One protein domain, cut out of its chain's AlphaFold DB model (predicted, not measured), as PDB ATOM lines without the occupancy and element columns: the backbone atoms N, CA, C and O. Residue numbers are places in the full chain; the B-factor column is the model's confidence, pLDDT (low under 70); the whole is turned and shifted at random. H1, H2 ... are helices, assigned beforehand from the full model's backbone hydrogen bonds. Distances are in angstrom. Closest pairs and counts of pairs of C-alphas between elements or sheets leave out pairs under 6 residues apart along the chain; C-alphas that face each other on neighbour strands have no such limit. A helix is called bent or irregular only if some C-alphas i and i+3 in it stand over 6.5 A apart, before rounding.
ATOM      1  N   ASP A   4       5.760  77.555 120.945       61.25
ATOM      2  CA  ASP A   4       4.651  76.835 120.341       61.25
ATOM      3  C   ASP A   4       4.348  77.368 118.933       61.25
ATOM      4  O   ASP A   4       4.277  76.590 117.983       61.25
ATOM      5  N   ALA A   5       4.301  78.694 118.770       62.53
ATOM      6  CA  ALA A   5       4.206  79.329 117.454       62.53
ATOM      7  C   ALA A   5       5.453  79.061 116.587       62.53
ATOM      8  O   ALA A   5       5.322  78.704 115.420       62.53
ATOM      9  N   SER A   6       6.659  79.109 117.175       75.81
ATOM     10  CA  SER A   6       7.915  78.888 116.438       75.81
ATOM     11  C   SER A   6       8.044  77.473 115.867       75.81
ATOM     12  O   SER A   6       8.642  77.280 114.814       75.81
ATOM     13  N   ASN A   7       7.487  76.473 116.556       77.31
ATOM     14  CA  ASN A   7       7.519  75.087 116.094       77.31
ATOM     15  C   ASN A   7       6.492  74.828 114.986       77.31
ATOM     16  O   ASN A   7       6.773  74.057 114.071       77.31
ATOM     17  N   ALA A   8       5.323  75.472 115.044       80.69
ATOM     18  CA  ALA A   8       4.333  75.388 113.974       80.69
ATOM     19  C   ALA A   8       4.867  76.001 112.669       80.69
ATOM     20  O   ALA A   8       4.714  75.397 111.604       80.69
ATOM     21  N   ASP A   9       5.557  77.139 112.769       86.69
ATOM     22  CA  ASP A   9       6.197  77.800 111.630       86.69
ATOM     23  C   ASP A   9       7.300  76.917 111.026       86.69
ATOM     24  O   ASP A   9       7.307  76.671 109.820       86.69
ATOM     25  N   LEU A  10       8.150  76.324 111.875       89.50
ATOM     26  CA  LEU A  10       9.190  75.391 111.439       89.50
ATOM     27  C   LEU A  10       8.615  74.164 110.712       89.50
ATOM     28  O   LEU A  10       9.124  73.765 109.666       89.50
ATOM     29  N   VAL A  11       7.549  73.556 111.244       88.38
ATOM     30  CA  VAL A  11       6.893  72.410 110.593       88.38
ATOM     31  C   VAL A  11       6.300  72.824 109.247       88.38
ATOM     32  O   VAL A  11       6.469  72.103 108.267       88.38
ATOM     33  N   SER A  12       5.634  73.979 109.180       88.94
ATOM     34  CA  SER A  12       5.051  74.506 107.942       88.94
ATOM     35  C   SER A  12       6.104  74.700 106.848       88.94
ATOM     36  O   SER A  12       5.881  74.302 105.702       88.94
ATOM     37  N   ASP A  13       7.270  75.235 107.210       91.00
ATOM     38  CA  ASP A  13       8.367  75.441 106.269       91.00
ATOM     39  C   ASP A  13       8.964  74.121 105.778       91.00
ATOM     40  O   ASP A  13       9.088  73.929 104.569       91.00
ATOM     41  N   LEU A  14       9.209  73.158 106.671       91.31
ATOM     42  CA  LEU A  14       9.685  71.824 106.281       91.31
ATOM     43  C   LEU A  14       8.672  71.066 105.409       91.31
ATOM     44  O   LEU A  14       9.046  70.295 104.528       91.31
ATOM     45  N   MET A  15       7.371  71.286 105.616       89.81
ATOM     46  CA  MET A  15       6.317  70.655 104.817       89.81
ATOM     47  C   MET A  15       6.270  71.132 103.359       89.81
ATOM     48  O   MET A  15       5.565  70.497 102.563       89.81
ATOM     49  N   ARG A  16       6.959  72.226 102.993       90.38
ATOM     50  CA  ARG A  16       7.046  72.699 101.599       90.38
ATOM     51  C   ARG A  16       7.842  71.735 100.722       90.38
ATOM     52  O   ARG A  16       7.454  71.519  99.578       90.38
ATOM     53  N   ASP A  17       8.866  71.104 101.290       91.94
ATOM     54  CA  ASP A  17       9.778  70.204 100.572       91.94
ATOM     55  C   ASP A  17       9.322  68.736 100.591       91.94
ATOM     56  O   ASP A  17       9.955  67.857 100.004       91.94
ATOM     57  N   VAL A  18       8.201  68.444 101.254       90.88
ATOM     58  CA  VAL A  18       7.628  67.097 101.320       90.88
ATOM     59  C   VAL A  18       6.520  66.950 100.280       90.88
ATOM     60  O   VAL A  18       5.459  67.574 100.393       90.88
ATOM     61  N   ASP A  19       6.702  66.046  99.314       93.75
ATOM     62  CA  ASP A  19       5.602  65.617  98.446       93.75
ATOM     63  C   ASP A  19       4.584  64.796  99.250       93.75
ATOM     64  O   ASP A  19       4.804  63.648  99.647       93.75
ATOM     65  N   ARG A  20       3.426  65.411  99.495       92.94
ATOM     66  CA  ARG A  20       2.320  64.822 100.261       92.94
ATOM     67  C   ARG A  20       1.248  64.192  99.379       92.94
ATOM     68  O   ARG A  20       0.220  63.775  99.913       92.94
ATOM     69  N   THR A  21       1.450  64.108  98.065       94.31
ATOM     70  CA  THR A  21       0.456  63.584  97.118       94.31
ATOM     71  C   THR A  21       0.061  62.157  97.487       94.31
ATOM     72  O   THR A  21      -1.110  61.883  97.746       94.31
ATOM     73  N   LEU A  22       1.039  61.261  97.654       89.19
ATOM     74  CA  LEU A  22       0.769  59.866  98.027       89.19
ATOM     75  C   LEU A  22       0.172  59.721  99.432       89.19
ATOM     76  O   LEU A  22      -0.662  58.842  99.657       89.19
ATOM     77  N   LEU A  23       0.572  60.579 100.374       89.62
ATOM     78  CA  LEU A  23       0.007  60.596 101.726       89.62
ATOM     79  C   LEU A  23      -1.479  60.961 101.686       89.62
ATOM     80  O   LEU A  23      -2.300  60.238 102.246       89.62
ATOM     81  N   ARG A  24      -1.838  62.027 100.965       94.31
ATOM     82  CA  ARG A  24      -3.231  62.464 100.798       94.31
ATOM     83  C   ARG A  24      -4.083  61.403 100.110       94.31
ATOM     84  O   ARG A  24      -5.169  61.110 100.597       94.31
ATOM     85  N   GLU A  25      -3.585  60.783  99.042       94.69
ATOM     86  CA  GLU A  25      -4.316  59.705  98.364       94.69
ATOM     87  C   GLU A  25      -4.539  58.487  99.268       94.69
ATOM     88  O   GLU A  25      -5.602  57.878  99.227       94.69
ATOM     89  N   ASN A  26      -3.578  58.134 100.127       93.06
ATOM     90  CA  ASN A  26      -3.768  57.038 101.079       93.06
ATOM     91  C   ASN A  26      -4.727  57.399 102.222       93.06
ATOM     92  O   ASN A  26      -5.449  56.522 102.689       93.06
ATOM     93  N   LEU A  27      -4.764  58.660 102.668       94.81
ATOM     94  CA  LEU A  27      -5.684  59.111 103.722       94.81
ATOM     95  C   LEU A  27      -7.152  59.142 103.270       94.81
ATOM     96  O   LEU A  27      -8.035  59.049 104.116       94.81
ATOM     97  N   LYS A  28      -7.421  59.208 101.958       96.56
ATOM     98  CA  LYS A  28      -8.776  59.045 101.395       96.56
ATOM     99  C   LYS A  28      -9.320  57.616 101.524       96.56
ATOM    100  O   LYS A  28     -10.521  57.414 101.383       96.56
ATOM    101  N   LEU A  29      -8.451  56.629 101.742       97.50
ATOM    102  CA  LEU A  29      -8.813  55.213 101.804       97.50
ATOM    103  C   LEU A  29      -9.136  54.777 103.235       97.50
ATOM    104  O   LEU A  29      -8.477  55.207 104.191       97.50
ATOM    105  N   THR A  30     -10.071  53.835 103.381       98.25
ATOM    106  CA  THR A  30     -10.298  53.154 104.666       98.25
ATOM    107  C   THR A  30      -9.068  52.325 105.067       98.25
ATOM    108  O   THR A  30      -8.234  51.989 104.214       98.25
ATOM    109  N   PRO A  31      -8.907  51.971 106.355       96.81
ATOM    110  CA  PRO A  31      -7.820  51.095 106.795       96.81
ATOM    111  C   PRO A  31      -7.716  49.790 105.988       96.81
ATOM    112  O   PRO A  31      -6.619  49.407 105.580       96.81
ATOM    113  N   GLU A  32      -8.845  49.156 105.677       98.19
ATOM    114  CA  GLU A  32      -8.920  47.903 104.917       98.19
ATOM    115  C   GLU A  32      -8.445  48.110 103.477       98.19
ATOM    116  O   GLU A  32      -7.648  47.328 102.954       98.19
ATOM    117  N   GLN A  33      -8.873  49.204 102.843       98.25
ATOM    118  CA  GLN A  33      -8.434  49.569 101.497       98.25
ATOM    119  C   GLN A  33      -6.928  49.851 101.449       98.25
ATOM    120  O   GLN A  33      -6.253  49.422 100.508       98.25
ATOM    121  N   ARG A  34      -6.370  50.524 102.467       96.00
ATOM    122  CA  ARG A  34      -4.915  50.730 102.569       96.00
ATOM    123  C   ARG A  34      -4.170  49.405 102.685       96.00
ATOM    124  O   ARG A  34      -3.165  49.221 101.999       96.00
ATOM    125  N   LEU A  35      -4.671  48.477 103.500       96.62
ATOM    126  CA  LEU A  35      -4.066  47.155 103.653       96.62
ATOM    127  C   LEU A  35      -4.108  46.361 102.340       96.62
ATOM    128  O   LEU A  35      -3.092  45.804 101.921       96.62
ATOM    129  N   ALA A  36      -5.246  46.366 101.641       97.69
ATOM    130  CA  ALA A  36      -5.392  45.708 100.345       97.69
ATOM    131  C   ALA A  36      -4.443  46.301  99.285       97.69
ATOM    132  O   ALA A  36      -3.766  45.559  98.563       97.69
ATOM    133  N   LYS A  37      -4.338  47.637  99.231       96.06
ATOM    134  CA  LYS A  37      -3.403  48.354  98.352       96.06
ATOM    135  C   LYS A  37      -1.952  47.972  98.650       96.06
ATOM    136  O   LYS A  37      -1.206  47.670  97.719       96.06
ATOM    137  N   PHE A  38      -1.566  47.920  99.926       95.75
ATOM    138  CA  PHE A  38      -0.225  47.505 100.343       95.75
ATOM    139  C   PHE A  38       0.080  46.056  99.946       95.75
ATOM    140  O   PHE A  38       1.113  45.790  99.335       95.75
ATOM    141  N   ALA A  39      -0.839  45.122 100.207       98.06
ATOM    142  CA  ALA A  39      -0.666  43.723  99.826       98.06
ATOM    143  C   ALA A  39      -0.502  43.555  98.304       98.06
ATOM    144  O   ALA A  39       0.335  42.774  97.849       98.06
ATOM    145  N   SER A  40      -1.268  44.311  97.511       98.06
ATOM    146  CA  SER A  40      -1.131  44.338  96.049       98.06
ATOM    147  C   SER A  40       0.240  44.847  95.608       98.06
ATOM    148  O   SER A  40       0.919  44.199  94.809       98.06
ATOM    149  N   PHE A  41       0.692  45.958  96.192       97.19
ATOM    150  CA  PHE A  41       2.010  46.518  95.916       97.19
ATOM    151  C   PHE A  41       3.140  45.535  96.259       97.19
ATOM    152  O   PHE A  41       4.045  45.335  95.453       97.19
ATOM    153  N   MET A  42       3.062  44.850  97.402       98.38
ATOM    154  CA  MET A  42       4.072  43.862  97.795       98.38
ATOM    155  C   MET A  42       4.146  42.670  96.836       98.38
ATOM    156  O   MET A  42       5.247  42.215  96.524       98.38
ATOM    157  N   ARG A  43       3.006  42.196  96.309       98.56
ATOM    158  CA  ARG A  43       2.996  41.165  95.255       98.56
ATOM    159  C   ARG A  43       3.689  41.655  93.987       98.56
ATOM    160  O   ARG A  43       4.527  40.943  93.444       98.56
ATOM    161  N   PHE A  44       3.397  42.881  93.555       98.25
ATOM    162  CA  PHE A  44       4.064  43.488  92.404       98.25
ATOM    163  C   PHE A  44       5.586  43.591  92.602       98.25
ATOM    164  O   PHE A  44       6.349  43.201  91.719       98.25
ATOM    165  N   VAL A  45       6.044  44.046  93.773       98.50
ATOM    166  CA  VAL A  45       7.479  44.137  94.096       98.50
ATOM    167  C   VAL A  45       8.151  42.764  94.055       98.50
ATOM    168  O   VAL A  45       9.253  42.637  93.518       98.50
ATOM    169  N   ALA A  46       7.506  41.734  94.608       98.56
ATOM    170  CA  ALA A  46       8.031  40.372  94.582       98.56
ATOM    171  C   ALA A  46       8.204  39.862  93.142       98.56
ATOM    172  O   ALA A  46       9.260  39.330  92.791       98.56
ATOM    173  N   GLU A  47       7.205  40.097  92.292       98.56
ATOM    174  CA  GLU A  47       7.246  39.725  90.878       98.56
ATOM    175  C   GLU A  47       8.340  40.469  90.107       98.56
ATOM    176  O   GLU A  47       9.120  39.853  89.377       98.56
ATOM    177  N   LEU A  48       8.473  41.777  90.331       98.56
ATOM    178  CA  LEU A  48       9.517  42.585  89.708       98.56
ATOM    179  C   LEU A  48      10.923  42.091  90.085       98.56
ATOM    180  O   LEU A  48      11.800  41.984  89.225       98.56
ATOM    181  N   ARG A  49      11.135  41.731  91.359       98.38
ATOM    182  CA  ARG A  49      12.406  41.153  91.829       98.38
ATOM    183  C   ARG A  49      12.705  39.825  91.143       98.38
ATOM    184  O   ARG A  49      13.795  39.668  90.589       98.38
ATOM    185  N   ARG A  50      11.726  38.914  91.112       98.44
ATOM    186  CA  ARG A  50      11.846  37.608  90.447       98.44
ATOM    187  C   ARG A  50      12.193  37.762  88.966       98.44
ATOM    188  O   ARG A  50      13.095  37.091  88.465       98.44
ATOM    189  N   ALA A  51      11.514  38.669  88.266       98.25
ATOM    190  CA  ALA A  51      11.790  38.961  86.863       98.25
ATOM    191  C   ALA A  51      13.222  39.487  86.662       98.25
ATOM    192  O   ALA A  51      13.937  39.009  85.779       98.25
ATOM    193  N   GLY A  52      13.672  40.411  87.517       97.94
ATOM    194  CA  GLY A  52      15.035  40.944  87.478       97.94
ATOM    195  C   GLY A  52      16.111  39.882  87.728       97.94
ATOM    196  O   GLY A  52      17.136  39.862  87.047       97.94
ATOM    197  N   GLU A  53      15.886  38.964  88.669       98.19
ATOM    198  CA  GLU A  53      16.783  37.825  88.908       98.19
ATOM    199  C   GLU A  53      16.876  36.904  87.693       98.19
ATOM    200  O   GLU A  53      17.977  36.542  87.270       98.19
ATOM    201  N   ASN A  54      15.735  36.566  87.095       98.19
ATOM    202  CA  ASN A  54      15.687  35.723  85.906       98.19
ATOM    203  C   ASN A  54      16.400  36.378  84.719       98.19
ATOM    204  O   ASN A  54      17.153  35.705  84.015       98.19
ATOM    205  N   ALA A  55      16.228  37.687  84.524       97.88
ATOM    206  CA  ALA A  55      16.943  38.431  83.493       97.88
ATOM    207  C   ALA A  55      18.469  38.333  83.681       97.88
ATOM    208  O   ALA A  55      19.177  37.967  82.743       97.88
ATOM    209  N   ARG A  56      18.977  38.553  84.903       97.06
ATOM    210  CA  ARG A  56      20.417  38.425  85.208       97.06
ATOM    211  C   ARG A  56      20.943  37.004  85.001       97.06
ATOM    212  O   ARG A  56      22.022  36.834  84.439       97.06
ATOM    213  N   ARG A  57      20.183  35.978  85.409       97.19
ATOM    214  CA  ARG A  57      20.559  34.570  85.177       97.19
ATOM    215  C   ARG A  57      20.678  34.254  83.688       97.19
ATOM    216  O   ARG A  57      21.648  33.618  83.291       97.19
ATOM    217  N   ARG A  58      19.734  34.725  82.869       95.69
ATOM    218  CA  ARG A  58      19.760  34.525  81.408       95.69
ATOM    219  C   ARG A  58      20.967  35.190  80.755       95.69
ATOM    220  O   ARG A  58      21.555  34.596  79.862       95.69
ATOM    221  N   VAL A  59      21.349  36.385  81.211       95.62
ATOM    222  CA  VAL A  59      22.573  37.056  80.741       95.62
ATOM    223  C   VAL A  59      23.809  36.225  81.092       95.62
ATOM    224  O   VAL A  59      24.619  35.949  80.211       95.62
ATOM    225  N   LYS A  60      23.917  35.754  82.342       91.38
ATOM    226  CA  LYS A  60      25.050  34.931  82.788       91.38
ATOM    227  C   LYS A  60      25.154  33.601  82.035       91.38
ATOM    228  O   LYS A  60      26.252  33.192  81.714       91.38
ATOM    229  N   ALA A  61      24.035  32.939  81.742       86.56
ATOM    230  CA  ALA A  61      24.024  31.659  81.024       86.56
ATOM    231  C   ALA A  61      24.408  31.769  79.534       86.56
ATOM    232  O   ALA A  61      24.619  30.748  78.888       86.56
ATOM    233  N   LYS A  62      24.443  32.986  78.977       77.19
ATOM    234  CA  LYS A  62      24.834  33.254  77.585       77.19
ATOM    235  C   LYS A  62      26.329  33.589  77.438       77.19
ATOM    236  O   LYS A  62      26.804  33.669  76.311       77.19
ATOM    237  N   THR A  63      27.026  33.831  78.549       67.75
ATOM    238  CA  THR A  63      28.468  34.140  78.600       67.75
ATOM    239  C   THR A  63      29.233  32.882  78.970       67.75
ATOM    240  O   THR A  63      30.301  32.659  78.367       67.75
TER     241      THR A  63
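AT A GLANCE: This is residues 4 to 63 of the 63 residues of an uncharacterized protein of Verrucomicrobia bacterium (UniProt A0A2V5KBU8). What shape does the backbone make? It is an open zigzag with no packed core: one long straight helix, H3, makes an arm, the short helix H2 comes near it at a corner where the end of H2 and the first turn of H3 make a V, and the small helix H1 lies away from both at the other end. The residues that stick out are 4 to 24 on one side of this corner and 38 to 63, most of H3, on the other. What is it made of, and how far does it reach? The printed part has 60 residues with three named helices, in the order H1, H2, H3, and no named strand, and its class is all helix. It is extended, with a radius of gyration of the C-alphas of 20.3 A and spans of 64 by 30 by 15 A.

HOW THE PARTS SIT: What is near the longest helix? H3, residues 31 to 61, touches no helix, but H2, residues 21 to 27, is close but not clearly touching, with 1 pair of C-alphas within 8 A. The closest C-alphas of the two are those of Asn 26 and Arg 34, 6.6 A apart. How do these two run? Their lines stand at a steep tilt of 48 degrees and they run opposite ways, with centres 22.1 A apart. Where does the remaining helix stand? H1, residues 4 to 14, is apart from H3 and also apart from H2. Do the helix backbones hold their spacing? In H1, H2 and H3 every O i to N i+4 pair is within hydrogen-bond range.

IN THESE COORDINATES: Where does the longest helix run? H3, Pro 31 to Ala 61, goes from C-alpha 31 at (-7.820, 51.095, 106.795) to C-alpha 61 at (24.024, 31.659, 81.024), 45.3 A from first to last C-alpha. Where are the two shorter ones? H2 runs from Thr 21 to Leu 27, 10.1 A from first to last C-alpha. H1 runs from Asp 4, with its C-alpha at (4.651, 76.835, 120.341), to Leu 14, 15.8 A from first to last C-alpha. Is any helix bent? H1, H2 and H3 are not bent.

THE WHOLE: How large is it? The two C-alphas farthest apart are those of Ala 5 and Thr 63, at 64.3 A. Is the printed part unbroken, and how are the helices linked? It has no cut from residue 4 to residue 63, the chain's last residue. The link from H1 to H2 is short, with 6 residues, and the link from H2 to H3 is tight, with 3. Where is the model less sure? The mean pLDDT of the printed part is 92.3, and residues 4, 5 and 63 are under 70.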